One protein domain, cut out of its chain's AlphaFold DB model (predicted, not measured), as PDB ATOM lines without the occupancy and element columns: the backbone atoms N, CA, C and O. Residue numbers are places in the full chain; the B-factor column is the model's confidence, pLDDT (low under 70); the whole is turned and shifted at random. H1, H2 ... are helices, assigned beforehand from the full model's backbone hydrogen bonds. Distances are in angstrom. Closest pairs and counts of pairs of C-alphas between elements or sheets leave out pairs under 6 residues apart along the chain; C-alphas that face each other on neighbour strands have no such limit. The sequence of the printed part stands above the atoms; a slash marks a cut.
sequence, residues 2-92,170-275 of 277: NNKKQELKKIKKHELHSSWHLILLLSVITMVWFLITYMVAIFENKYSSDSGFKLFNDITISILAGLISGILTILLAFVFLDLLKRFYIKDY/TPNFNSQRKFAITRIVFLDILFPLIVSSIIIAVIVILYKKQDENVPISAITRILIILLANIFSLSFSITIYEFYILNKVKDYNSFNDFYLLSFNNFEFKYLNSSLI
ATOM      1  N   ASN A   2       0.752   8.413 -16.659       64.31
ATOM      2  CA  ASN A   2       0.206   8.343 -15.286       64.31
ATOM      3  C   ASN A   2      -0.411   9.669 -14.775       64.31
ATOM      4  O   ASN A   2      -1.367   9.632 -14.001       64.31
ATOM      5  N   ASN A   3       0.071  10.823 -15.255       79.94
ATOM      6  CA  ASN A   3      -0.370  12.145 -14.779       79.94
ATOM      7  C   ASN A   3      -1.835  12.444 -15.128       79.94
ATOM      8  O   ASN A   3      -2.623  12.673 -14.217       79.94
ATOM      9  N   LYS A   4      -2.244  12.284 -16.393       81.62
ATOM     10  CA  LYS A   4      -3.638  12.470 -16.832       81.62
ATOM     11  C   LYS A   4      -4.659  11.684 -16.006       81.62
ATOM     12  O   LYS A   4      -5.710  12.192 -15.625       81.62
ATOM     13  N   LYS A   5      -4.355  10.424 -15.674       83.75
ATOM     14  CA  LYS A   5      -5.241   9.583 -14.849       83.75
ATOM     15  C   LYS A   5      -5.376  10.133 -13.424       83.75
ATOM     16  O   LYS A   5      -6.464  10.077 -12.850       83.75
ATOM     17  N   GLN A   6      -4.291  10.654 -12.853       84.56
ATOM     18  CA  GLN A   6      -4.298  11.286 -11.531       84.56
ATOM     19  C   GLN A   6      -5.015  12.643 -11.547       84.56
ATOM     20  O   GLN A   6      -5.790  12.924 -10.633       84.56
ATOM     21  N   GLU A   7      -4.826  13.445 -12.593       84.88
ATOM     22  CA  GLU A   7      -5.513  14.725 -12.805       84.88
ATOM     23  C   GLU A   7      -7.023  14.524 -12.941       84.88
ATOM     24  O   GLU A   7      -7.797  15.090 -12.167       84.88
ATOM     25  N   LEU A   8      -7.457  13.601 -13.806       84.44
ATOM     26  CA  LEU A   8      -8.867  13.224 -13.926       84.44
ATOM     27  C   LEU A   8      -9.430  12.694 -12.602       84.44
ATOM     28  O   LEU A   8     -10.575  12.980 -12.266       84.44
ATOM     29  N   LYS A   9      -8.644  11.959 -11.803       84.81
ATOM     30  CA  LYS A   9      -9.081  11.505 -10.471       84.81
ATOM     31  C   LYS A   9      -9.315  12.680  -9.513       84.81
ATOM     32  O   LYS A   9     -10.288  12.643  -8.763       84.81
ATOM     33  N   LYS A  10      -8.468  13.716  -9.538       83.50
ATOM     34  CA  LYS A  10      -8.651  14.942  -8.734       83.50
ATOM     35  C   LYS A  10      -9.896  15.721  -9.161       83.50
ATOM     36  O   LYS A  10     -10.654  16.169  -8.302       83.50
ATOM     37  N   ILE A  11     -10.120  15.819 -10.467       82.06
ATOM     38  CA  ILE A  11     -11.257  16.521 -11.070       82.06
ATOM     39  C   ILE A  11     -12.586  15.819 -10.763       82.06
ATOM     40  O   ILE A  11     -13.572  16.470 -10.438       82.06
ATOM     41  N   LYS A  12     -12.614  14.484 -10.804       76.44
ATOM     42  CA  LYS A  12     -13.805  13.684 -10.471       76.44
ATOM     43  C   LYS A  12     -14.144  13.669  -8.980       76.44
ATOM     44  O   LYS A  12     -15.261  13.294  -8.625       76.44
ATOM     45  N   LYS A  13     -13.183  13.976  -8.102       74.81
ATOM     46  CA  LYS A  13     -13.366  13.869  -6.652       74.81
ATOM     47  C   LYS A  13     -14.342  14.944  -6.176       74.81
ATOM     48  O   LYS A  13     -13.992  16.125  -6.164       74.81
ATOM     49  N   HIS A  14     -15.518  14.502  -5.739       65.38
ATOM     50  CA  HIS A  14     -16.529  15.366  -5.146       65.38
ATOM     51  C   HIS A  14     -16.077  15.862  -3.768       65.38
ATOM     52  O   HIS A  14     -15.565  15.090  -2.949       65.38
ATOM     53  N   GLU A  15     -16.251  17.153  -3.507       62.66
ATOM     54  CA  GLU A  15     -16.012  17.735  -2.191       62.66
ATOM     55  C   GLU A  15     -17.238  17.547  -1.299       62.66
ATOM     56  O   GLU A  15     -18.195  18.313  -1.321       62.66
ATOM     57  N   LEU A  16     -17.183  16.500  -0.474       50.66
ATOM     58  CA  LEU A  16     -18.257  16.121   0.450       50.66
ATOM     59  C   LEU A  16     -18.572  17.197   1.503       50.66
ATOM     60  O   LEU A  16     -19.675  17.212   2.050       50.66
ATOM     61  N   HIS A  17     -17.633  18.109   1.777       52.50
ATOM     62  CA  HIS A  17     -17.779  19.120   2.826       52.50
ATOM     63  C   HIS A  17     -18.967  20.063   2.599       52.50
ATOM     64  O   HIS A  17     -19.595  20.482   3.567       52.50
ATOM     65  N   SER A  18     -19.328  20.353   1.344       55.59
ATOM     66  CA  SER A  18     -20.453  21.245   1.034       55.59
ATOM     67  C   SER A  18     -21.827  20.579   1.200       55.59
ATOM     68  O   SER A  18     -22.830  21.283   1.298       55.59
ATOM     69  N   SER A  19     -21.888  19.244   1.246       59.88
ATOM     70  CA  SER A  19     -23.139  18.470   1.163       59.88
ATOM     71  C   SER A  19     -23.406  17.603   2.401       59.88
ATOM     72  O   SER A  19     -24.366  16.838   2.419       59.88
ATOM     73  N   TRP A  20     -22.582  17.713   3.451       66.25
ATOM     74  CA  TRP A  20     -22.640  16.833   4.629       66.25
ATOM     75  C   TRP A  20     -24.005  16.855   5.343       66.25
ATOM     76  O   TRP A  20     -24.512  15.811   5.745       66.25
ATOM     77  N   HIS A  21     -24.635  18.028   5.431       65.88
ATOM     78  CA  HIS A  21     -25.950  18.204   6.046       65.88
ATOM     79  C   HIS A  21     -27.059  17.490   5.255       65.88
ATOM     80  O   HIS A  21     -27.967  16.914   5.847       65.88
ATOM     81  N   LEU A  22     -26.959  17.457   3.920       66.25
ATOM     82  CA  LEU A  22     -27.883  16.712   3.061       66.25
ATOM     83  C   LEU A  22     -27.692  15.200   3.210       66.25
ATOM     84  O   LEU A  22     -28.673  14.464   3.209       66.25
ATOM     85  N   ILE A  23     -26.445  14.745   3.365       72.06
ATOM     86  CA  ILE A  23     -26.126  13.331   3.614       72.06
ATOM     87  C   ILE A  23     -26.720  12.882   4.954       72.06
ATOM     88  O   ILE A  23     -27.328  11.815   5.025       72.06
ATOM     89  N   LEU A  24     -26.593  13.706   5.998       76.81
ATOM     90  CA  LEU A  24     -27.171  13.426   7.313       76.81
ATOM     91  C   LEU A  24     -28.706  13.412   7.266       76.81
ATOM     92  O   LEU A  24     -29.335  12.521   7.826       76.81
ATOM     93  N   LEU A  25     -29.327  14.350   6.548       76.38
ATOM     94  CA  LEU A  25     -30.778  14.339   6.348       76.38
ATOM     95  C   LEU A  25     -31.241  13.055   5.637       76.38
ATOM     96  O   LEU A  25     -32.214  12.432   6.058       76.38
ATOM     97  N   LEU A  26     -30.523  12.634   4.591       76.62
ATOM     98  CA  LEU A  26     -30.785  11.386   3.871       76.62
ATOM     99  C   LEU A  26     -30.679  10.164   4.788       76.62
ATOM    100  O   LEU A  26     -31.565   9.314   4.739       76.62
ATOM    101  N   SER A  27     -29.661  10.085   5.651       81.62
ATOM    102  CA  SER A  27     -29.504   8.946   6.564       81.62
ATOM    103  C   SER A  27     -30.631   8.861   7.595       81.62
ATOM    104  O   SER A  27     -31.145   7.768   7.834       81.62
ATOM    105  N   VAL A  28     -31.078   9.996   8.146       84.94
ATOM    106  CA  VAL A  28     -32.233  10.051   9.061       84.94
ATOM    107  C   VAL A  28     -33.502   9.574   8.356       84.94
ATOM    108  O   VAL A  28     -34.213   8.722   8.889       84.94
ATOM    109  N   ILE A  29     -33.762  10.059   7.137       83.06
ATOM    110  CA  ILE A  29     -34.915   9.625   6.335       83.06
ATOM    111  C   ILE A  29     -34.851   8.115   6.068       83.06
ATOM    112  O   ILE A  29     -35.854   7.424   6.234       83.06
ATOM    113  N   THR A  30     -33.681   7.578   5.705       82.94
ATOM    114  CA  THR A  30     -33.496   6.135   5.481       82.94
ATOM    115  C   THR A  30     -33.722   5.316   6.754       82.94
ATOM    116  O   THR A  30     -34.321   4.245   6.688       82.94
ATOM    117  N   MET A  31     -33.295   5.808   7.919       87.06
ATOM    118  CA  MET A  31     -33.479   5.111   9.195       87.06
ATOM    119  C   MET A  31     -34.955   5.059   9.609       87.06
ATOM    120  O   MET A  31     -35.461   3.988   9.946       87.06
ATOM    121  N   VAL A  32     -35.669   6.188   9.516       86.06
ATOM    122  CA  VAL A  32     -37.123   6.249   9.758       86.06
ATOM    123  C   VAL A  32     -37.864   5.337   8.782       86.06
ATOM    124  O   VAL A  32     -38.760   4.595   9.178       86.06
ATOM    125  N   TRP A  33     -37.451   5.334   7.515       85.50
ATOM    126  CA  TRP A  33     -38.017   4.466   6.492       85.50
ATOM    127  C   TRP A  33     -37.858   2.971   6.812       85.50
ATOM    128  O   TRP A  33     -38.811   2.191   6.702       85.50
ATOM    129  N   PHE A  34     -36.661   2.568   7.242       87.19
ATOM    130  CA  PHE A  34     -36.383   1.188   7.629       87.19
ATOM    131  C   PHE A  34     -37.242   0.765   8.824       87.19
ATOM    132  O   PHE A  34     -37.788  -0.336   8.830       87.19
ATOM    133  N   LEU A  35     -37.432   1.666   9.793       86.94
ATOM    134  CA  LEU A  35     -38.305   1.436  10.940       86.94
ATOM    135  C   LEU A  35     -39.767   1.251  10.512       86.94
ATOM    136  O   LEU A  35     -40.404   0.306  10.963       86.94
ATOM    137  N   ILE A  36     -40.292   2.072   9.597       85.38
ATOM    138  CA  ILE A  36     -41.658   1.907   9.064       85.38
ATOM    139  C   ILE A  36     -41.811   0.551   8.364       85.38
ATOM    140  O   ILE A  36     -42.770  -0.174   8.621       85.38
ATOM    141  N   THR A  37     -40.845   0.179   7.522       85.69
ATOM    142  CA  THR A  37     -40.844  -1.112   6.811       85.69
ATOM    143  C   THR A  37     -40.822  -2.286   7.789       85.69
ATOM    144  O   THR A  37     -41.587  -3.237   7.639       85.69
ATOM    145  N   TYR A  38     -39.978  -2.201   8.820       87.56
ATOM    146  CA  TYR A  38     -39.891  -3.186   9.895       87.56
ATOM    147  C   TYR A  38     -41.217  -3.318  10.651       87.56
ATOM    148  O   TYR A  38     -41.696  -4.434  10.856       87.56
ATOM    149  N   MET A  39     -41.841  -2.189  11.010       85.50
ATOM    150  CA  MET A  39     -43.125  -2.185  11.712       85.50
ATOM    151  C   MET A  39     -44.213  -2.868  10.871       85.50
ATOM    152  O   MET A  39     -44.917  -3.735  11.380       85.50
ATOM    153  N   VAL A  40     -44.313  -2.539   9.579       85.69
ATOM    154  CA  VAL A  40     -45.297  -3.141   8.658       85.69
ATOM    155  C   VAL A  40     -45.037  -4.632   8.425       85.69
ATOM    156  O   VAL A  40     -45.977  -5.414   8.302       85.69
ATOM    157  N   ALA A  41     -43.773  -5.055   8.378       84.12
ATOM    158  CA  ALA A  41     -43.438  -6.461   8.186       84.12
ATOM    159  C   ALA A  41     -43.829  -7.324   9.398       84.12
ATOM    160  O   ALA A  41     -44.334  -8.436   9.223       84.12
ATOM    161  N   ILE A  42     -43.609  -6.825  10.618       83.06
ATOM    162  CA  ILE A  42     -43.707  -7.626  11.849       83.06
ATOM    163  C   ILE A  42     -45.051  -7.481  12.552       83.06
ATOM    164  O   ILE A  42     -45.597  -8.481  13.019       83.06
ATOM    165  N   PHE A  43     -45.596  -6.269  12.655       77.31
ATOM    166  CA  PHE A  43     -46.835  -6.063  13.397       77.31
ATOM    167  C   PHE A  43     -48.035  -6.456  12.548       77.31
ATOM    168  O   PHE A  43     -48.343  -5.837  11.534       77.31
ATOM    169  N   GLU A  44     -48.730  -7.502  12.985       68.19
ATOM    170  CA  GLU A  44     -49.979  -7.916  12.363       68.19
ATOM    171  C   GLU A  44     -51.130  -6.976  12.709       68.19
ATOM    172  O   GLU A  44     -51.219  -6.443  13.822       68.19
ATOM    173  N   ASN A  45     -52.082  -6.866  11.789       66.75
ATOM    174  CA  ASN A  45     -53.344  -6.209  12.069       66.75
ATOM    175  C   ASN A  45     -54.153  -6.987  13.129       66.75
ATOM    176  O   ASN A  45     -54.536  -8.139  12.916       66.75
ATOM    177  N   LYS A  46     -54.441  -6.340  14.266       64.62
ATOM    178  CA  LYS A  46     -55.242  -6.902  15.372       64.62
ATOM    179  C   LYS A  46     -56.732  -6.538  15.314       64.62
ATOM    180  O   LYS A  46     -57.488  -6.997  16.160       64.62
ATOM    181  N   TYR A  47     -57.164  -5.718  14.355       56.91
ATOM    182  CA  TYR A  47     -58.464  -5.034  14.418       56.91
ATOM    183  C   TYR A  47     -59.622  -5.732  13.679       56.91
ATOM    184  O   TYR A  47     -60.652  -5.105  13.456       56.91
ATOM    185  N   SER A  48     -59.497  -7.010  13.300       58.00
ATOM    186  CA  SER A  48     -60.568  -7.730  12.591       58.00
ATOM    187  C   SER A  48     -60.636  -9.206  12.970       58.00
ATOM    188  O   SER A  48     -59.637  -9.916  12.860       58.00
ATOM    189  N   SER A  49     -61.827  -9.662  13.366       62.03
ATOM    190  CA  SER A  49     -62.175 -11.081  13.521       62.03
ATOM    191  C   SER A  49     -62.451 -11.777  12.181       62.03
ATOM    192  O   SER A  49     -62.440 -13.001  12.124       62.03
ATOM    193  N   ASP A  50     -62.688 -11.010  11.110       72.88
ATOM    194  CA  ASP A  50     -62.837 -11.519   9.745       72.88
ATOM    195  C   ASP A  50     -61.453 -11.731   9.103       72.88
ATOM    196  O   ASP A  50     -60.646 -10.794   8.991       72.88
ATOM    197  N   SER A  51     -61.184 -12.974   8.695       73.38
ATOM    198  CA  SER A  51     -59.930 -13.412   8.075       73.38
ATOM    199  C   SER A  51     -59.705 -12.785   6.697       73.38
ATOM    200  O   SER A  51     -58.566 -12.439   6.367       73.38
ATOM    201  N   GLY A  52     -60.769 -12.551   5.921       75.69
ATOM    202  CA  GLY A  52     -60.683 -11.927   4.599       75.69
ATOM    203  C   GLY A  52     -60.279 -10.458   4.691       75.69
ATOM    204  O   GLY A  52     -59.361 -10.007   4.000       75.69
ATOM    205  N   PHE A  53     -60.898  -9.718   5.613       77.25
ATOM    206  CA  PHE A  53     -60.558  -8.316   5.855       77.25
ATOM    207  C   PHE A  53     -59.139  -8.152   6.425       77.25
ATOM    208  O   PHE A  53     -58.420  -7.226   6.039       77.25
ATOM    209  N   LYS A  54     -58.693  -9.074   7.294       76.50
ATOM    210  CA  LYS A  54     -57.315  -9.084   7.818       76.50
ATOM    211  C   LYS A  54     -56.291  -9.245   6.687       76.50
ATOM    212  O   LYS A  54     -55.347  -8.460   6.618       76.50
ATOM    213  N   LEU A  55     -56.509 -10.202   5.781       80.00
ATOM    214  CA  LEU A  55     -55.635 -10.457   4.631       80.00
ATOM    215  C   LEU A  55     -55.585  -9.266   3.668       80.00
ATOM    216  O   LEU A  55     -54.499  -8.837   3.275       80.00
ATOM    217  N   PHE A  56     -56.744  -8.707   3.318       82.75
ATOM    218  CA  PHE A  56     -56.812  -7.546   2.436       82.75
ATOM    219  C   PHE A  56     -56.049  -6.353   3.022       82.75
ATOM    220  O   PHE A  56     -55.208  -5.771   2.338       82.75
ATOM    221  N   ASN A  57     -56.269  -6.037   4.303       83.62
ATOM    222  CA  ASN A  57     -55.600  -4.910   4.947       83.62
ATOM    223  C   ASN A  57     -54.074  -5.088   5.008       83.62
ATOM    224  O   ASN A  57     -53.336  -4.155   4.693       83.62
ATOM    225  N   ASP A  58     -53.587  -6.284   5.351       83.00
ATOM    226  CA  ASP A  58     -52.148  -6.569   5.401       83.00
ATOM    227  C   ASP A  58     -51.482  -6.388   4.024       83.00
ATOM    228  O   ASP A  58     -50.386  -5.824   3.926       83.00
ATOM    229  N   ILE A  59     -52.152  -6.815   2.947       87.88
ATOM    230  CA  ILE A  59     -51.686  -6.603   1.569       87.88
ATOM    231  C   ILE A  59     -51.685  -5.109   1.233       87.88
ATOM    232  O   ILE A  59     -50.677  -4.596   0.745       87.88
ATOM    233  N   THR A  60     -52.776  -4.391   1.512       88.38
ATOM    234  CA  THR A  60     -52.894  -2.958   1.207       88.38
ATOM    235  C   THR A  60     -51.833  -2.131   1.931       88.38
ATOM    236  O   THR A  60     -51.159  -1.322   1.294       88.38
ATOM    237  N   ILE A  61     -51.625  -2.354   3.233       88.75
ATOM    238  CA  ILE A  61     -50.602  -1.642   4.014       88.75
ATOM    239  C   ILE A  61     -49.200  -1.960   3.478       88.75
ATOM    240  O   ILE A  61     -48.383  -1.050   3.325       88.75
ATOM    241  N   SER A  62     -48.930  -3.220   3.123       91.06
ATOM    242  CA  SER A  62     -47.647  -3.623   2.529       91.06
ATOM    243  C   SER A  62     -47.403  -2.946   1.176       91.06
ATOM    244  O   SER A  62     -46.297  -2.479   0.909       91.06
ATOM    245  N   ILE A  63     -48.429  -2.821   0.328       92.50
ATOM    246  CA  ILE A  63     -48.329  -2.093  -0.947       92.50
ATOM    247  C   ILE A  63     -48.061  -0.607  -0.700       92.50
ATOM    248  O   ILE A  63     -47.160  -0.048  -1.323       92.50
ATOM    249  N   LEU A  64     -48.791   0.035   0.217       90.12
ATOM    250  CA  LEU A  64     -48.585   1.449   0.549       90.12
ATOM    251  C   LEU A  64     -47.164   1.701   1.065       90.12
ATOM    252  O   LEU A  64     -46.499   2.627   0.599       90.12
ATOM    253  N   ALA A  65     -46.660   0.846   1.957       90.62
ATOM    254  CA  ALA A  65     -45.273   0.902   2.402       90.62
ATOM    255  C   ALA A  65     -44.294   0.694   1.229       90.62
ATOM    256  O   ALA A  65     -43.323   1.434   1.078       90.62
ATOM    257  N   GLY A  66     -44.560  -0.249   0.328       91.50
ATOM    258  CA  GLY A  66     -43.755  -0.438  -0.881       91.50
ATOM    259  C   GLY A  66     -43.724   0.783  -1.805       91.50
ATOM    260  O   GLY A  66     -42.659   1.151  -2.299       91.50
ATOM    261  N   LEU A  67     -44.848   1.477  -1.990       91.19
ATOM    262  CA  LEU A  67     -44.912   2.704  -2.790       91.19
ATOM    263  C   LEU A  67     -44.130   3.857  -2.150       91.19
ATOM    264  O   LEU A  67     -43.410   4.568  -2.852       91.19
ATOM    265  N   ILE A  68     -44.210   4.023  -0.824       88.44
ATOM    266  CA  ILE A  68     -43.396   5.022  -0.113       88.44
ATOM    267  C   ILE A  68     -41.905   4.656  -0.210       88.44
ATOM    268  O   ILE A  68     -41.082   5.543  -0.452       88.44
ATOM    269  N   SER A  69     -41.560   3.358  -0.132       89.69
ATOM    270  CA  SER A  69     -40.197   2.877  -0.427       89.69
ATOM    271  C   SER A  69     -39.753   3.345  -1.806       89.69
ATOM    272  O   SER A  69     -38.646   3.853  -1.946       89.69
ATOM    273  N   GLY A  70     -40.630   3.184  -2.802       88.75
ATOM    274  CA  GLY A  70     -40.417   3.574  -4.193       88.75
ATOM    275  C   GLY A  70     -40.042   5.042  -4.343       88.75
ATOM    276  O   GLY A  70     -39.066   5.381  -5.004       88.75
ATOM    277  N   ILE A  71     -40.764   5.935  -3.668       86.38
ATOM    278  CA  ILE A  71     -40.470   7.375  -3.708       86.38
ATOM    279  C   ILE A  71     -39.062   7.663  -3.166       86.38
ATOM    280  O   ILE A  71     -38.307   8.442  -3.756       86.38
ATOM    281  N   LEU A  72     -38.680   7.021  -2.061       84.19
ATOM    282  CA  LEU A  72     -37.358   7.201  -1.461       84.19
ATOM    283  C   LEU A  72     -36.242   6.597  -2.316       84.19
ATOM    284  O   LEU A  72     -35.191   7.223  -2.488       84.19
ATOM    285  N   THR A  73     -36.457   5.415  -2.891       86.44
ATOM    286  CA  THR A  73     -35.487   4.780  -3.789       86.44
ATOM    287  C   THR A  73     -35.313   5.566  -5.080       86.44
ATOM    288  O   THR A  73     -34.187   5.654  -5.559       86.44
ATOM    289  N   ILE A  74     -36.353   6.227  -5.601       86.31
ATOM    290  CA  ILE A  74     -36.237   7.149  -6.743       86.31
ATOM    291  C   ILE A  74     -35.288   8.307  -6.411       86.31
ATOM    292  O   ILE A  74     -34.386   8.603  -7.196       86.31
ATOM    293  N   LEU A  75     -35.435   8.946  -5.244       80.38
ATOM    294  CA  LEU A  75     -34.526  10.021  -4.820       80.38
ATOM    295  C   LEU A  75     -33.076   9.528  -4.731       80.38
ATOM    296  O   LEU A  75     -32.166  10.180  -5.249       80.38
ATOM    297  N   LEU A  76     -32.864   8.352  -4.132       78.00
ATOM    298  CA  LEU A  76     -31.548   7.714  -4.066       78.00
ATOM    299  C   LEU A  76     -31.002   7.371  -5.456       78.00
ATOM    300  O   LEU A  76     -29.813   7.565  -5.705       78.00
ATOM    301  N   ALA A  77     -31.852   6.920  -6.379       81.88
ATOM    302  CA  ALA A  77     -31.465   6.589  -7.745       81.88
ATOM    303  C   ALA A  77     -30.930   7.818  -8.488       81.88
ATOM    304  O   ALA A  77     -29.918   7.712  -9.176       81.88
ATOM    305  N   PHE A  78     -31.529   9.000  -8.306       76.38
ATOM    306  CA  PHE A  78     -31.013  10.245  -8.889       76.38
ATOM    307  C   PHE A  78     -29.644  10.653  -8.328       76.38
ATOM    308  O   PHE A  78     -28.789  11.112  -9.087       76.38
ATOM    309  N   VAL A  79     -29.409  10.464  -7.026       74.94
ATOM    310  CA  VAL A  79     -28.095  10.717  -6.407       74.94
ATOM    311  C   VAL A  79     -27.057   9.723  -6.929       74.94
ATOM    312  O   VAL A  79     -25.962  10.112  -7.338       74.94
ATOM    313  N   PHE A  80     -27.405   8.438  -6.968       72.75
ATOM    314  CA  PHE A  80     -26.533   7.387  -7.480       72.75
ATOM    315  C   PHE A  80     -26.195   7.592  -8.961       72.75
ATOM    316  O   PHE A  80     -25.048   7.402  -9.364       72.75
ATOM    317  N   LEU A  81     -27.164   8.048  -9.757       76.50
ATOM    318  CA  LEU A  81     -26.978   8.377 -11.164       76.50
ATOM    319  C   LEU A  81     -25.901   9.450 -11.367       76.50
ATOM    320  O   LEU A  81     -25.096   9.313 -12.288       76.50
ATOM    321  N   ASP A  82     -25.841  10.488 -10.523       72.44
ATOM    322  CA  ASP A  82     -24.769  11.494 -10.603       72.44
ATOM    323  C   ASP A  82     -23.392  10.877 -10.335       72.44
ATOM    324  O   ASP A  82     -22.456  11.047 -11.122       72.44
ATOM    325  N   LEU A  83     -23.279  10.105  -9.249       72.38
ATOM    326  CA  LEU A  83     -22.026   9.460  -8.856       72.38
ATOM    327  C   LEU A  83     -21.524   8.499  -9.939       72.38
ATOM    328  O   LEU A  83     -20.346   8.544 -10.310       72.38
ATOM    329  N   LEU A  84     -22.418   7.674 -10.494       75.12
ATOM    330  CA  LEU A  84     -22.098   6.783 -11.606       75.12
ATOM    331  C   LEU A  84     -21.634   7.573 -12.828       75.12
ATOM    332  O   LEU A  84     -20.586   7.268 -13.397       75.12
ATOM    333  N   LYS A  85     -22.364   8.617 -13.223       75.88
ATOM    334  CA  LYS A  85     -22.010   9.423 -14.399       75.88
ATOM    335  C   LYS A  85     -20.635  10.063 -14.255       75.88
ATOM    336  O   LYS A  85     -19.836   9.981 -15.184       75.88
ATOM    337  N   ARG A  86     -20.283  10.596 -13.084       74.75
ATOM    338  CA  ARG A  86     -18.925  11.113 -12.821       74.75
ATOM    339  C   ARG A  86     -17.847  10.035 -12.960       74.75
ATOM    340  O   ARG A  86     -16.754  10.315 -13.464       74.75
ATOM    341  N   PHE A  87     -18.137   8.795 -12.566       75.69
ATOM    342  CA  PHE A  87     -17.210   7.673 -12.746       75.69
ATOM    343  C   PHE A  87     -16.909   7.410 -14.231       75.69
ATOM    344  O   PHE A  87     -15.744   7.206 -14.594       75.69
ATOM    345  N   TYR A  88     -17.924   7.524 -15.095       78.50
ATOM    346  CA  TYR A  88     -17.826   7.315 -16.544       78.50
ATOM    347  C   TYR A  88     -17.081   8.405 -17.330       78.50
ATOM    348  O   TYR A  88     -16.843   8.221 -18.522       78.50
ATOM    349  N   ILE A  89     -16.674   9.515 -16.712       81.69
ATOM    350  CA  ILE A  89     -15.873  10.553 -17.379       81.69
ATOM    351  C   ILE A  89     -14.497   9.968 -17.734       81.69
ATOM    352  O   ILE A  89     -13.704   9.686 -16.844       81.69
ATOM    353  N   LYS A  90     -14.174   9.735 -19.008       84.00
ATOM    354  CA  LYS A  90     -12.905   9.064 -19.376       84.00
ATOM    355  C   LYS A  90     -11.777  10.023 -19.750       84.00
ATOM    356  O   LYS A  90     -10.617   9.635 -19.664       84.00
ATOM    357  N   ASP A  91     -12.116  11.249 -20.122       85.94
ATOM    358  CA  ASP A  91     -11.186  12.249 -20.640       85.94
ATOM    359  C   ASP A  91     -11.712  13.674 -20.388       85.94
ATOM    360  O   ASP A  91     -12.794  13.863 -19.814       85.94
ATOM    361  N   TYR A  92     -10.933  14.680 -20.790       87.25
ATOM    362  CA  TYR A  92     -11.278  16.083 -20.568       87.25
ATOM    363  C   TYR A  92     -12.484  16.539 -21.391       87.25
ATOM    364  O   TYR A  92     -13.236  17.406 -20.944       87.25
ATOM    365  N   THR A 170     -21.413  13.710 -36.475       62.75
ATOM    366  CA  THR A 170     -22.840  14.043 -36.504       62.75
ATOM    367  C   THR A 170     -23.620  12.807 -36.038       62.75
ATOM    368  O   THR A 170     -23.576  11.759 -36.688       62.75
ATOM    369  N   PRO A 171     -24.308  12.863 -34.886       67.88
ATOM    370  CA  PRO A 171     -25.069  11.734 -34.396       67.88
ATOM    371  C   PRO A 171     -26.253  11.491 -35.331       67.88
ATOM    372  O   PRO A 171     -27.000  12.404 -35.690       67.88
ATOM    373  N   ASN A 172     -26.460  10.231 -35.706       77.00
ATOM    374  CA  ASN A 172     -27.689   9.829 -36.372       77.00
ATOM    375  C   ASN A 172     -28.820   9.794 -35.332       77.00
ATOM    376  O   ASN A 172     -29.053   8.769 -34.685       77.00
ATOM    377  N   PHE A 173     -29.511  10.925 -35.173       75.00
ATOM    378  CA  PHE A 173     -30.579  11.110 -34.187       75.00
ATOM    379  C   PHE A 173     -31.664  10.034 -34.259       75.00
ATOM    380  O   PHE A 173     -32.140   9.573 -33.226       75.00
ATOM    381  N   ASN A 174     -32.032   9.593 -35.465       79.19
ATOM    382  CA  ASN A 174     -33.077   8.589 -35.653       79.19
ATOM    383  C   ASN A 174     -32.632   7.208 -35.169       79.19
ATOM    384  O   ASN A 174     -33.391   6.519 -34.490       79.19
ATOM    385  N   SER A 175     -31.397   6.813 -35.489       83.31
ATOM    386  CA  SER A 175     -30.824   5.550 -35.014       83.31
ATOM    387  C   SER A 175     -30.661   5.554 -33.491       83.31
ATOM    388  O   SER A 175     -31.114   4.638 -32.807       83.31
ATOM    389  N   GLN A 176     -30.113   6.639 -32.944       80.75
ATOM    390  CA  GLN A 176     -29.890   6.794 -31.507       80.75
ATOM    391  C   GLN A 176     -31.200   6.846 -30.712       80.75
ATOM    392  O   GLN A 176     -31.311   6.202 -29.671       80.75
ATOM    393  N   ARG A 177     -32.237   7.511 -31.235       82.94
ATOM    394  CA  ARG A 177     -33.578   7.502 -30.635       82.94
ATOM    395  C   ARG A 177     -34.187   6.102 -30.608       82.94
ATOM    396  O   ARG A 177     -34.747   5.721 -29.586       82.94
ATOM    397  N   LYS A 178     -34.077   5.329 -31.695       86.50
ATOM    398  CA  LYS A 178     -34.562   3.938 -31.729       86.50
ATOM    399  C   LYS A 178     -33.851   3.087 -30.681       86.50
ATOM    400  O   LYS A 178     -34.514   2.428 -29.890       86.50
ATOM    401  N   PHE A 179     -32.525   3.172 -30.634       87.56
ATOM    402  CA  PHE A 179     -31.721   2.457 -29.648       87.56
ATOM    403  C   PHE A 179     -32.095   2.838 -28.210       87.56
ATOM    404  O   PHE A 179     -32.228   1.961 -27.355       87.56
ATOM    405  N   ALA A 180     -32.339   4.126 -27.962       86.44
ATOM    406  CA  ALA A 180     -32.767   4.611 -26.660       86.44
ATOM    407  C   ALA A 180     -34.122   4.041 -26.230       86.44
ATOM    408  O   ALA A 180     -34.255   3.574 -25.100       86.44
ATOM    409  N   ILE A 181     -35.100   4.010 -27.140       89.44
ATOM    410  CA  ILE A 181     -36.410   3.390 -26.894       89.44
ATOM    411  C   ILE A 181     -36.245   1.904 -26.580       89.44
ATOM    412  O   ILE A 181     -36.823   1.421 -25.612       89.44
ATOM    413  N   THR A 182     -35.441   1.177 -27.359       90.12
ATOM    414  CA  THR A 182     -35.200  -0.251 -27.118       90.12
ATOM    415  C   THR A 182     -34.604  -0.496 -25.734       90.12
ATOM    416  O   THR A 182     -35.043  -1.411 -25.040       90.12
ATOM    417  N   ARG A 183     -33.647   0.334 -25.301       88.94
ATOM    418  CA  ARG A 183     -33.065   0.243 -23.956       88.94
ATOM    419  C   ARG A 183     -34.070   0.550 -22.852       88.94
ATOM    420  O   ARG A 183     -34.130  -0.239 -21.920       88.94
ATOM    421  N   ILE A 184     -34.864   1.618 -22.983       90.56
ATOM    422  CA  ILE A 184     -35.938   1.957 -22.029       90.56
ATOM    423  C   ILE A 184     -36.881   0.761 -21.868       90.56
ATOM    424  O   ILE A 184     -37.115   0.281 -20.766       90.56
ATOM    425  N   VAL A 185     -37.382   0.217 -22.981       90.69
ATOM    426  CA  VAL A 185     -38.333  -0.903 -22.951       90.69
ATOM    427  C   VAL A 185     -37.712  -2.149 -22.317       90.69
ATOM    428  O   VAL A 185     -38.355  -2.821 -21.513       90.69
ATOM    429  N   PHE A 186     -36.467  -2.479 -22.653       91.69
ATOM    430  CA  PHE A 186     -35.844  -3.685 -22.121       91.69
ATOM    431  C   PHE A 186     -35.483  -3.556 -20.634       91.69
ATOM    432  O   PHE A 186     -35.778  -4.461 -19.854       91.69
ATOM    433  N   LEU A 187     -34.864  -2.440 -20.239       89.81
ATOM    434  CA  LEU A 187     -34.319  -2.245 -18.893       89.81
ATOM    435  C   LEU A 187     -35.357  -1.756 -17.881       89.81
ATOM    436  O   LEU A 187     -35.299  -2.198 -16.738       89.81
ATOM    437  N   ASP A 188     -36.315  -0.920 -18.287       89.44
ATOM    438  CA  ASP A 188     -37.294  -0.337 -17.359       89.44
ATOM    439  C   ASP A 188     -38.653  -1.043 -17.381       89.44
ATOM    440  O   ASP A 188     -39.448  -0.862 -16.464       89.44
ATOM    441  N   ILE A 189     -38.950  -1.852 -18.406       89.94
ATOM    442  CA  ILE A 189     -40.235  -2.561 -18.508       89.94
ATOM    443  C   ILE A 189     -40.026  -4.073 -18.447       89.94
ATOM    444  O   ILE A 189     -40.473  -4.718 -17.499       89.94
ATOM    445  N   LEU A 190     -39.338  -4.662 -19.430       92.25
ATOM    446  CA  LEU A 190     -39.241  -6.123 -19.541       92.25
ATOM    447  C   LEU A 190     -38.480  -6.749 -18.369       92.25
ATOM    448  O   LEU A 190     -38.973  -7.698 -17.761       92.25
ATOM    449  N   PHE A 191     -37.305  -6.220 -18.025       91.12
ATOM    450  CA  PHE A 191     -36.504  -6.760 -16.927       91.12
ATOM    451  C   PHE A 191     -37.231  -6.673 -15.566       91.12
ATOM    452  O   PHE A 191     -37.349  -7.707 -14.900       91.12
ATOM    453  N   PRO A 192     -37.821  -5.527 -15.163       93.19
ATOM    454  CA  PRO A 192     -38.605  -5.445 -13.933       93.19
ATOM    455  C   PRO A 192     -39.843  -6.341 -13.916       93.19
ATOM    456  O   PRO A 192     -40.172  -6.885 -12.861       93.19
ATOM    457  N   LEU A 193     -40.513  -6.542 -15.056       92.88
ATOM    458  CA  LEU A 193     -41.639  -7.476 -15.153       92.88
ATOM    459  C   LEU A 193     -41.203  -8.923 -14.906       92.88
ATOM    460  O   LEU A 193     -41.884  -9.643 -14.174       92.88
ATOM    461  N   ILE A 194     -40.062  -9.343 -15.462       94.62
ATOM    462  CA  ILE A 194     -39.501 -10.684 -15.229       94.62
ATOM    463  C   ILE A 194     -39.187 -10.868 -13.740       94.62
ATOM    464  O   ILE A 194     -39.627 -11.845 -13.135       94.62
ATOM    465  N   VAL A 195     -38.491  -9.907 -13.125       94.44
ATOM    466  CA  VAL A 195     -38.154  -9.958 -11.691       94.44
ATOM    467  C   VAL A 195     -39.417  -9.974 -10.825       94.44
ATOM    468  O   VAL A 195     -39.531 -10.797  -9.917       94.44
ATOM    469  N   SER A 196     -40.403  -9.128 -11.133       94.69
ATOM    470  CA  SER A 196     -41.679  -9.080 -10.409       94.69
ATOM    471  C   SER A 196     -42.449 -10.395 -10.528       94.69
ATOM    472  O   SER A 196     -42.992 -10.878  -9.540       94.69
ATOM    473  N   SER A 197     -42.438 -11.027 -11.705       94.25
ATOM    474  CA  SER A 197     -43.084 -12.328 -11.928       94.25
ATOM    475  C   SER A 197     -42.442 -13.433 -11.085       94.25
ATOM    476  O   SER A 197     -43.152 -14.245 -10.495       94.25
ATOM    477  N   ILE A 198     -41.110 -13.430 -10.963       95.25
ATOM    478  CA  ILE A 198     -40.381 -14.361 -10.087       95.25
ATOM    479  C   ILE A 198     -40.779 -14.137  -8.623       95.25
ATOM    480  O   ILE A 198     -41.072 -15.100  -7.914       95.25
ATOM    481  N   ILE A 199     -40.849 -12.883  -8.169       94.75
ATOM    482  CA  ILE A 199     -41.257 -12.549  -6.795       94.75
ATOM    483  C   ILE A 199     -42.695 -13.015  -6.521       94.75
ATOM    484  O   ILE A 199     -42.946 -13.626  -5.482       94.75
ATOM    485  N   ILE A 200     -43.628 -12.800  -7.455       94.00
ATOM    486  CA  ILE A 200     -45.017 -13.281  -7.340       94.00
ATOM    487  C   ILE A 200     -45.054 -14.804  -7.222       94.00
ATOM    488  O   ILE A 200     -45.743 -15.332  -6.351       94.00
ATOM    489  N   ALA A 201     -44.292 -15.523  -8.050       93.56
ATOM    490  CA  ALA A 201     -44.229 -16.981  -7.980       93.56
ATOM    491  C   ALA A 201     -43.744 -17.463  -6.601       93.56
ATOM    492  O   ALA A 201     -44.335 -18.378  -6.025       93.56
ATOM    493  N   VAL A 202     -42.725 -16.812  -6.031       93.38
ATOM    494  CA  VAL A 202     -42.231 -17.110  -4.676       93.38
ATOM    495  C   VAL A 202     -43.302 -16.833  -3.620       93.38
ATOM    496  O   VAL A 202     -43.522 -17.681  -2.757       93.38
ATOM    497  N   ILE A 203     -44.016 -15.705  -3.706       90.94
ATOM    498  CA  ILE A 203     -45.128 -15.374  -2.798       90.94
ATOM    499  C   ILE A 203     -46.201 -16.470  -2.828       90.94
ATOM    500  O   ILE A 203     -46.619 -16.942  -1.772       90.94
ATOM    501  N   VAL A 204     -46.613 -16.917  -4.018       89.69
ATOM    502  CA  VAL A 204     -47.634 -17.966  -4.175       89.69
ATOM    503  C   VAL A 204     -47.167 -19.293  -3.574       89.69
ATOM    504  O   VAL A 204     -47.949 -19.968  -2.906       89.69
ATOM    505  N   ILE A 205     -45.902 -19.673  -3.774       89.12
ATOM    506  CA  ILE A 205     -45.336 -20.902  -3.195       89.12
ATOM    507  C   ILE A 205     -45.306 -20.826  -1.666       89.12
ATOM    508  O   ILE A 205     -45.656 -21.802  -1.005       89.12
ATOM    509  N   LEU A 206     -44.895 -19.685  -1.105       86.88
ATOM    510  CA  LEU A 206     -44.855 -19.483   0.344       86.88
ATOM    511  C   LEU A 206     -46.258 -19.517   0.950       86.88
ATOM    512  O   LEU A 206     -46.456 -20.181   1.962       86.88
ATOM    513  N   TYR A 207     -47.230 -18.875   0.301       81.75
ATOM    514  CA  TYR A 207     -48.614 -18.856   0.765       81.75
ATOM    515  C   TYR A 207     -49.265 -20.243   0.708       81.75
ATOM    516  O   TYR A 207     -49.913 -20.653   1.658       81.75
ATOM    517  N   LYS A 208     -49.028 -21.026  -0.354       82.31
ATOM    518  CA  LYS A 208     -49.543 -22.407  -0.457       82.31
ATOM    519  C   LYS A 208     -48.998 -23.360   0.608       82.31
ATOM    520  O   LYS A 208     -49.625 -24.376   0.877       82.31
ATOM    521  N   LYS A 209     -47.809 -23.086   1.152       79.19
ATOM    522  CA  LYS A 209     -47.206 -23.880   2.236       79.19
ATOM    523  C   LYS A 209     -47.693 -23.462   3.623       79.19
ATOM    524  O   LYS A 209     -47.316 -24.101   4.601       79.19
ATOM    525  N   GLN A 210     -48.444 -22.372   3.709       74.19
ATOM    526  CA  GLN A 210     -48.922 -21.811   4.955       74.19
ATOM    527  C   GLN A 210     -50.310 -22.382   5.272       74.19
ATOM    528  O   GLN A 210     -51.153 -22.472   4.383       74.19
ATOM    529  N   ASP A 211     -50.542 -22.774   6.526       68.44
ATOM    530  CA  ASP A 211     -51.873 -23.194   6.973       68.44
ATOM    531  C   ASP A 211     -52.876 -22.042   6.798       68.44
ATOM    532  O   ASP A 211     -52.573 -20.897   7.141       68.44
ATOM    533  N   GLU A 212     -54.087 -22.347   6.318       63.72
ATOM    534  CA  GLU A 212     -55.130 -21.361   5.967       63.72
ATOM    535  C   GLU A 212     -55.534 -20.429   7.127       63.72
ATOM    536  O   GLU A 212     -56.067 -19.343   6.904       63.72
ATOM    537  N   ASN A 213     -55.236 -20.822   8.369       60.00
ATOM    538  CA  ASN A 213     -55.548 -20.062   9.580       60.00
ATOM    539  C   ASN A 213     -54.398 -19.162  10.068       60.00
ATOM    540  O   ASN A 213     -54.561 -18.453  11.065       60.00
ATOM    541  N   VAL A 214     -53.232 -19.188   9.415       62.72
ATOM    542  CA  VAL A 214     -52.057 -18.421   9.844       62.72
ATOM    543  C   VAL A 214     -51.984 -17.097   9.067       62.72
ATOM    544  O   VAL A 214     -52.029 -17.096   7.838       62.72
ATOM    545  N   PRO A 215     -51.840 -15.951   9.757       70.00
ATOM    546  CA  PRO A 215     -51.698 -14.634   9.130       70.00
ATOM    547  C   PRO A 215     -50.498 -14.567   8.181       70.00
ATOM    548  O   PRO A 215     -49.510 -15.272   8.372       70.00
ATOM    549  N   ILE A 216     -50.558 -13.683   7.179       78.44
ATOM    550  CA  ILE A 216     -49.496 -13.519   6.172       78.44
ATOM    551  C   ILE A 216     -48.128 -13.399   6.851       78.44
ATOM    552  O   ILE A 216     -47.909 -12.514   7.681       78.44
ATOM    553  N   SER A 217     -47.192 -14.273   6.466       83.19
ATOM    554  CA  SER A 217     -45.848 -14.261   7.044       83.19
ATOM    555  C   SER A 217     -45.128 -12.925   6.804       83.19
ATOM    556  O   SER A 217     -45.295 -12.283   5.761       83.19
ATOM    557  N   ALA A 218     -44.254 -12.532   7.735       84.12
ATOM    558  CA  ALA A 218     -43.434 -11.327   7.592       84.12
ATOM    559  C   ALA A 218     -42.597 -11.332   6.296       84.12
ATOM    560  O   ALA A 218     -42.444 -10.297   5.648       84.12
ATOM    561  N   ILE A 219     -42.113 -12.507   5.871       86.88
ATOM    562  CA  ILE A 219     -41.369 -12.679   4.614       86.88
ATOM    563  C   ILE A 219     -42.257 -12.316   3.422       86.88
ATOM    564  O   ILE A 219     -41.841 -11.556   2.551       86.88
ATOM    565  N   THR A 220     -43.499 -12.803   3.400       88.50
ATOM    566  CA  THR A 220     -44.457 -12.488   2.336       88.50
ATOM    567  C   THR A 220     -44.756 -10.988   2.281       88.50
ATOM    568  O   THR A 220     -44.757 -10.414   1.193       88.50
ATOM    569  N   ARG A 221     -44.923 -10.318   3.431       88.81
ATOM    570  CA  ARG A 221     -45.106  -8.852   3.489       88.81
ATOM    571  C   ARG A 221     -43.897  -8.098   2.930       88.81
ATOM    572  O   ARG A 221     -44.071  -7.193   2.118       88.81
ATOM    573  N   ILE A 222     -42.675  -8.506   3.282       90.81
ATOM    574  CA  ILE A 222     -41.435  -7.922   2.733       90.81
ATOM    575  C   ILE A 222     -41.369  -8.092   1.210       90.81
ATOM    576  O   ILE A 222     -41.003  -7.152   0.504       90.81
ATOM    577  N   LEU A 223     -41.753  -9.258   0.682       92.75
ATOM    578  CA  LEU A 223     -41.784  -9.501  -0.763       92.75
ATOM    579  C   LEU A 223     -42.825  -8.626  -1.477       92.75
ATOM    580  O   LEU A 223     -42.541  -8.120  -2.562       92.75
ATOM    581  N   ILE A 224     -43.993  -8.388  -0.866       92.75
ATOM    582  CA  ILE A 224     -45.009  -7.459  -1.395       92.75
ATOM    583  C   ILE A 224     -44.470  -6.020  -1.420       92.75
ATOM    584  O   ILE A 224     -44.596  -5.338  -2.438       92.75
ATOM    585  N   ILE A 225     -43.825  -5.572  -0.336       93.12
ATOM    586  CA  ILE A 225     -43.184  -4.247  -0.255       93.12
ATOM    587  C   ILE A 225     -42.134  -4.099  -1.365       93.12
ATOM    588  O   ILE A 225     -42.125  -3.096  -2.081       93.12
ATOM    589  N   LEU A 226     -41.273  -5.106  -1.545       93.12
ATOM    590  CA  LEU A 226     -40.241  -5.115  -2.583       93.12
ATOM    591  C   LEU A 226     -40.849  -5.038  -3.989       93.12
ATOM    592  O   LEU A 226     -40.362  -4.275  -4.822       93.12
ATOM    593  N   LEU A 227     -41.920  -5.787  -4.246       94.81
ATOM    594  CA  LEU A 227     -42.615  -5.785  -5.531       94.81
ATOM    595  C   LEU A 227     -43.206  -4.408  -5.861       94.81
ATOM    596  O   LEU A 227     -42.991  -3.886  -6.955       94.81
ATOM    597  N   ALA A 228     -43.892  -3.785  -4.901       94.31
ATOM    598  CA  ALA A 228     -44.440  -2.440  -5.060       94.31
ATOM    599  C   ALA A 228     -43.339  -1.376  -5.248       94.31
ATOM    600  O   ALA A 228     -43.509  -0.451  -6.046       94.31
ATOM    601  N   ASN A 229     -42.186  -1.533  -4.590       92.88
ATOM    602  CA  ASN A 229     -41.017  -0.670  -4.777       92.88
ATOM    603  C   ASN A 229     -40.431  -0.799  -6.197       92.88
ATOM    604  O   ASN A 229     -40.261   0.208  -6.883       92.88
ATOM    605  N   ILE A 230     -40.196  -2.030  -6.676       93.00
ATOM    606  CA  ILE A 230     -39.708  -2.295  -8.044       93.00
ATOM    607  C   ILE A 230     -40.661  -1.691  -9.074       93.00
ATOM    608  O   ILE A 230     -40.213  -1.010  -9.997       93.00
ATOM    609  N   PHE A 231     -41.967  -1.899  -8.901       91.38
ATOM    610  CA  PHE A 231     -42.982  -1.344  -9.788       91.38
ATOM    611  C   PHE A 231     -42.942   0.191  -9.815       91.38
ATOM    612  O   PHE A 231     -42.852   0.786 -10.890       91.38
ATOM    613  N   SER A 232     -42.944   0.832  -8.642       91.81
ATOM    614  CA  SER A 232     -42.888   2.294  -8.511       91.81
ATOM    615  C   SER A 232     -41.645   2.888  -9.178       91.81
ATOM    616  O   SER A 232     -41.753   3.853  -9.944       91.81
ATOM    617  N   LEU A 233     -40.478   2.287  -8.940       90.94
ATOM    618  CA  LEU A 233     -39.202   2.738  -9.489       90.94
ATOM    619  C   LEU A 233     -39.166   2.591 -11.014       90.94
ATOM    620  O   LEU A 233     -38.864   3.553 -11.718       90.94
ATOM    621  N   SER A 234     -39.554   1.424 -11.524       91.19
ATOM    622  CA  SER A 234     -39.542   1.107 -12.958       91.19
ATOM    623  C   SER A 234     -40.488   2.011 -13.746       91.19
ATOM    624  O   SER A 234     -40.106   2.602 -14.757       91.19
ATOM    625  N   PHE A 235     -41.708   2.203 -13.240       90.06
ATOM    626  CA  PHE A 235     -42.701   3.075 -13.863       90.06
ATOM    627  C   PHE A 235     -42.251   4.540 -13.872       90.06
ATOM    628  O   PHE A 235     -42.337   5.219 -14.897       90.06
ATOM    629  N   SER A 236     -41.713   5.024 -12.750       90.38
ATOM    630  CA  SER A 236     -41.256   6.412 -12.625       90.38
ATOM    631  C   SER A 236     -40.060   6.710 -13.527       90.38
ATOM    632  O   SER A 236     -40.049   7.744 -14.200       90.38
ATOM    633  N   ILE A 237     -39.075   5.804 -13.583       89.38
ATOM    634  CA  ILE A 237     -37.916   5.935 -14.478       89.38
ATOM    635  C   ILE A 237     -38.375   5.891 -15.937       89.38
ATOM    636  O   ILE A 237     -38.014   6.791 -16.691       89.38
ATOM    637  N   THR A 238     -39.257   4.957 -16.306       90.81
ATOM    638  CA  THR A 238     -39.818   4.858 -17.666       90.81
ATOM    639  C   THR A 238     -40.465   6.174 -18.107       90.81
ATOM    640  O   THR A 238     -40.140   6.711 -19.170       90.81
ATOM    641  N   ILE A 239     -41.370   6.731 -17.288       90.00
ATOM    642  CA  ILE A 239     -42.043   8.007 -17.585       90.00
ATOM    643  C   ILE A 239     -41.016   9.120 -17.769       90.00
ATOM    644  O   ILE A 239     -41.106   9.904 -18.718       90.00
ATOM    645  N   TYR A 240     -40.037   9.195 -16.872       88.38
ATOM    646  CA  TYR A 240     -38.985  10.197 -16.921       88.38
ATOM    647  C   TYR A 240     -38.116  10.071 -18.185       88.38
ATOM    648  O   TYR A 240     -37.851  11.080 -18.846       88.38
ATOM    649  N   GLU A 241     -37.717   8.856 -18.572       87.06
ATOM    650  CA  GLU A 241     -36.902   8.619 -19.768       87.06
ATOM    651  C   GLU A 241     -37.652   9.033 -21.041       87.06
ATOM    652  O   GLU A 241     -37.109   9.785 -21.857       87.06
ATOM    653  N   PHE A 242     -38.921   8.636 -21.188       88.12
ATOM    654  CA  PHE A 242     -39.747   9.045 -22.329       88.12
ATOM    655  C   PHE A 242     -40.023  10.549 -22.346       88.12
ATOM    656  O   PHE A 242     -39.987  11.175 -23.410       88.12
ATOM    657  N   TYR A 243     -40.260  11.153 -21.180       87.44
ATOM    658  CA  TYR A 243     -40.460  12.595 -21.058       87.44
ATOM    659  C   TYR A 243     -39.257  13.380 -21.584       87.44
ATOM    660  O   TYR A 243     -39.429  14.346 -22.331       87.44
ATOM    661  N   ILE A 244     -38.035  12.976 -21.231       80.25
ATOM    662  CA  ILE A 244     -36.830  13.663 -21.707       80.25
ATOM    663  C   ILE A 244     -36.559  13.335 -23.172       80.25
ATOM    664  O   ILE A 244     -36.216  14.244 -23.929       80.25
ATOM    665  N   LEU A 245     -36.767  12.089 -23.602       84.00
ATOM    666  CA  LEU A 245     -36.592  11.699 -25.002       84.00
ATOM    667  C   LEU A 245     -37.479  12.533 -25.938       84.00
ATOM    668  O   LEU A 245     -37.030  12.977 -26.991       84.00
ATOM    669  N   ASN A 246     -38.720  12.814 -25.536       82.19
ATOM    670  CA  ASN A 246     -39.653  13.632 -26.316       82.19
ATOM    671  C   ASN A 246     -39.292  15.127 -26.346       82.19
ATOM    672  O   ASN A 246     -39.798  15.867 -27.191       82.19
ATOM    673  N   LYS A 247     -38.412  15.592 -25.453       77.69
ATOM    674  CA  LYS A 247     -37.898  16.969 -25.456       77.69
ATOM    675  C   LYS A 247     -36.700  17.177 -26.377       77.69
ATOM    676  O   LYS A 247     -36.283  18.322 -26.550       77.69
ATOM    677  N   VAL A 248     -36.160  16.111 -26.963       75.50
ATOM    678  CA  VAL A 248     -35.083  16.191 -27.950       75.50
ATOM    679  C   VAL A 248     -35.616  16.847 -29.225       75.50
ATOM    680  O   VAL A 248     -36.397  16.250 -29.964       75.50
ATOM    681  N   LYS A 249     -35.188  18.084 -29.483       69.19
ATOM    682  CA  LYS A 249     -35.553  18.881 -30.671       69.19
ATOM    683  C   LYS A 249     -34.342  19.325 -31.490       69.19
ATOM    684  O   LYS A 249     -34.470  19.605 -32.674       69.19
ATOM    685  N   ASP A 250     -33.184  19.411 -30.851       67.25
ATOM    686  CA  ASP A 250     -31.934  19.915 -31.408       67.25
ATOM    687  C   ASP A 250     -30.728  19.215 -30.754       67.25
ATOM    688  O   ASP A 250     -30.868  18.413 -29.829       67.25
ATOM    689  N   TYR A 251     -29.522  19.547 -31.210       65.25
ATOM    690  CA  TYR A 251     -28.278  19.003 -30.661       65.25
ATOM    691  C   TYR A 251     -28.119  19.232 -29.149       65.25
ATOM    692  O   TYR A 251     -27.612  18.365 -28.445       65.25
ATOM    693  N   ASN A 252     -28.540  20.384 -28.622       64.38
ATOM    694  CA  ASN A 252     -28.366  20.696 -27.201       64.38
ATOM    695  C   ASN A 252     -29.287  19.844 -26.324       64.38
ATOM    696  O   ASN A 252     -28.838  19.231 -25.360       64.38
ATOM    697  N   SER A 253     -30.561  19.762 -26.695       66.31
ATOM    698  CA  SER A 253     -31.561  18.931 -26.020       66.31
ATOM    699  C   SER A 253     -31.267  17.433 -26.151       66.31
ATOM    700  O   SER A 253     -31.554  16.670 -25.231       66.31
ATOM    701  N   PHE A 254     -30.626  17.010 -27.241       69.31
ATOM    702  CA  PHE A 254     -30.116  15.650 -27.401       69.31
ATOM    703  C   PHE A 254     -29.007  15.311 -26.403       69.31
ATOM    704  O   PHE A 254     -29.073  14.303 -25.706       69.31
ATOM    705  N   ASN A 255     -28.023  16.196 -26.268       67.19
ATOM    706  CA  ASN A 255     -26.960  16.037 -25.277       67.19
ATOM    707  C   ASN A 255     -27.512  16.075 -23.849       67.19
ATOM    708  O   ASN A 255     -27.052  15.352 -22.966       67.19
ATOM    709  N   ASP A 256     -28.551  16.877 -23.634       69.25
ATOM    710  CA  ASP A 256     -29.247  16.931 -22.362       69.25
ATOM    711  C   ASP A 256     -29.972  15.631 -22.012       69.25
ATOM    712  O   ASP A 256     -29.991  15.276 -20.829       69.25
ATOM    713  N   PHE A 257     -30.533  14.942 -23.010       72.69
ATOM    714  CA  PHE A 257     -31.143  13.622 -22.863       72.69
ATOM    715  C   PHE A 257     -30.113  12.574 -22.444       72.69
ATOM    716  O   PHE A 257     -30.303  11.918 -21.421       72.69
ATOM    717  N   TYR A 258     -28.988  12.487 -23.152       73.12
ATOM    718  CA  TYR A 258     -27.905  11.564 -22.808       73.12
ATOM    719  C   TYR A 258     -27.281  11.877 -21.438       73.12
ATOM    720  O   TYR A 258     -26.959  10.957 -20.691       73.12
ATOM    721  N   LEU A 259     -27.177  13.150 -21.029       69.62
ATOM    722  CA  LEU A 259     -26.754  13.461 -19.658       69.62
ATOM    723  C   LEU A 259     -27.762  12.942 -18.633       69.62
ATOM    724  O   LEU A 259     -27.344  12.494 -17.576       69.62
ATOM    725  N   LEU A 260     -29.065  13.079 -18.868       71.31
ATOM    726  CA  LEU A 260     -30.086  12.888 -17.835       71.31
ATOM    727  C   LEU A 260     -30.712  11.494 -17.804       71.31
ATOM    728  O   LEU A 260     -31.268  11.134 -16.771       71.31
ATOM    729  N   SER A 261     -30.596  10.717 -18.878       76.94
ATOM    730  CA  SER A 261     -31.127   9.355 -18.969       76.94
ATOM    731  C   SER A 261     -30.418   8.407 -17.999       76.94
ATOM    732  O   SER A 261     -29.210   8.525 -17.771       76.94
ATOM    733  N   PHE A 262     -31.173   7.489 -17.406       77.06
ATOM    734  CA  PHE A 262     -30.667   6.411 -16.563       77.06
ATOM    735  C   PHE A 262     -29.996   5.321 -17.409       77.06
ATOM    736  O   PHE A 262     -28.903   4.875 -17.065       77.06
ATOM    737  N   ASN A 263     -30.581   4.974 -18.557       79.75
ATOM    738  CA  ASN A 263     -30.155   3.820 -19.364       79.75
ATOM    739  C   ASN A 263     -29.343   4.167 -20.617       79.75
ATOM    740  O   ASN A 263     -28.614   3.336 -21.175       79.75
ATOM    741  N   ASN A 264     -29.465   5.403 -21.090       74.44
ATOM    742  CA  ASN A 264     -28.896   5.860 -22.356       74.44
ATOM    743  C   ASN A 264     -27.791   6.873 -22.140       74.44
ATOM    744  O   ASN A 264     -27.585   7.741 -22.967       74.44
ATOM    745  N   PHE A 265     -27.098   6.807 -21.014       69.69
ATOM    746  CA  PHE A 265     -26.107   7.810 -20.699       69.69
ATOM    747  C   PHE A 265     -24.827   7.668 -21.559       69.69
ATOM    748  O   PHE A 265     -24.197   6.610 -21.596       69.69
ATOM    749  N   GLU A 266     -24.437   8.752 -22.244       68.25
ATOM    750  CA  GLU A 266     -23.207   8.859 -23.042       68.25
ATOM    751  C   GLU A 266     -22.701  10.314 -23.074       68.25
ATOM    752  O   GLU A 266     -23.481  11.253 -23.207       68.25
ATOM    753  N   PHE A 267     -21.386  10.528 -22.958       63.12
ATOM    754  CA  PHE A 267     -20.783  11.874 -22.957       63.12
ATOM    755  C   PHE A 267     -20.145  12.275 -24.308       63.12
ATOM    756  O   PHE A 267     -19.570  13.361 -24.408       63.12
ATOM    757  N   LYS A 268     -20.195  11.404 -25.326       58.84
ATOM    758  CA  LYS A 268     -19.422  11.535 -26.579       58.84
ATOM    759  C   LYS A 268     -20.075  12.391 -27.662       58.84
ATOM    760  O   LYS A 268     -19.388  12.844 -28.565       58.84
ATOM    761  N   TYR A 269     -21.386  12.611 -27.597       56.12
ATOM    762  CA  TYR A 269     -22.143  13.200 -28.714       56.12
ATOM    763  C   TYR A 269     -22.240  14.728 -28.701       56.12
ATOM    764  O   TYR A 269     -22.922  15.319 -29.544       56.12
ATOM    765  N   LEU A 270     -21.533  15.392 -27.783       56.66
ATOM    766  CA  LEU A 270     -21.400  16.841 -27.836       56.66
ATOM    767  C   LEU A 270     -20.548  17.215 -29.045       56.66
ATOM    768  O   LEU A 270     -19.427  16.759 -29.214       56.66
ATOM    769  N   ASN A 271     -21.105  18.030 -29.934       51.75
ATOM    770  CA  ASN A 271     -20.380  18.457 -31.114       51.75
ATOM    771  C   ASN A 271     -19.348  19.519 -30.709       51.75
ATOM    772  O   ASN A 271     -19.709  20.658 -30.407       51.75
ATOM    773  N   SER A 272     -18.064  19.158 -30.724       48.50
ATOM    774  CA  SER A 272     -16.975  20.072 -30.370       48.50
ATOM    775  C   SER A 272     -16.839  21.270 -31.323       48.50
ATOM    776  O   SER A 272     -16.269  22.284 -30.936       48.50
ATOM    777  N   SER A 273     -17.424  21.219 -32.528       47.50
ATOM    778  CA  SER A 273     -17.437  22.350 -33.476       47.50
ATOM    779  C   SER A 273     -18.384  23.494 -33.085       47.50
ATOM    780  O   SER A 273     -18.240  24.606 -33.589       47.50
ATOM    781  N   LEU A 274     -19.322  23.265 -32.154       50.56
ATOM    782  CA  LEU A 274     -20.166  24.324 -31.577       50.56
ATOM    783  C   LEU A 274     -19.451  25.110 -30.468       50.56
ATOM    784  O   LEU A 274     -19.923  26.169 -30.043       50.56
ATOM    785  N   ILE A 275     -18.294  24.617 -30.018       54.12
ATOM    786  CA  ILE A 275     -17.459  25.270 -29.018       54.12
ATOM    787  C   ILE A 275     -16.752  26.427 -29.718       54.12
ATOM    788  O   ILE A 275     -15.794  26.233 -30.464       54.12
TER     789      ILE A 275
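AT A GLANCE: This is residues 2 to 92 and 170 to 275 of the 277 residues of an uncharacterized protein of Mycoplasma arginini (UniProt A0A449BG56). Four long helices make a loose, elongated body: H5 in the middle packs lengthwise on H4 and crosses H3, while H2 packs on both H3 and H5 with its later residues. Short H6 folds back on the last residues of H5, and H1 lies off one end. The printed part, 197 residues with six named helices, H1 to H6, is all helix, loose (radius of gyration of the C-alphas 22.1 A), spanning 73 by 42 by 30 A.

IN THESE COORDINATES: H1 is residues 2 to 12, from C-alpha 2 at (0.206, 8.343, -15.286); H2 20 to 42, 33.1 A; H3 51 to 87, 52.0 A; H4 173 to 208, 51.2 A; H5 218 to 245, 40.5 A; H6 251 to 260, to C-alpha 260 at (-30.086, 12.888, -17.835).

HOW THE PARTS SIT: H5, the hub, touches H3 at a steep tilt of 47 degrees, closest C-alphas Gly 66 and Ile 225, 3.9 A. H4 and H5 form a hairpin, closest C-alphas Asp 188 and Ser 234, 5.1 A. O i to N i+4 pairs are within hydrogen-bond range throughout, but for H4, 29 of 32.

THE WHOLE: Residues 93 to 169 are cut out, a C-alpha gap of 19.8 A. Residues 265 to 275, among others, have pLDDT under 70.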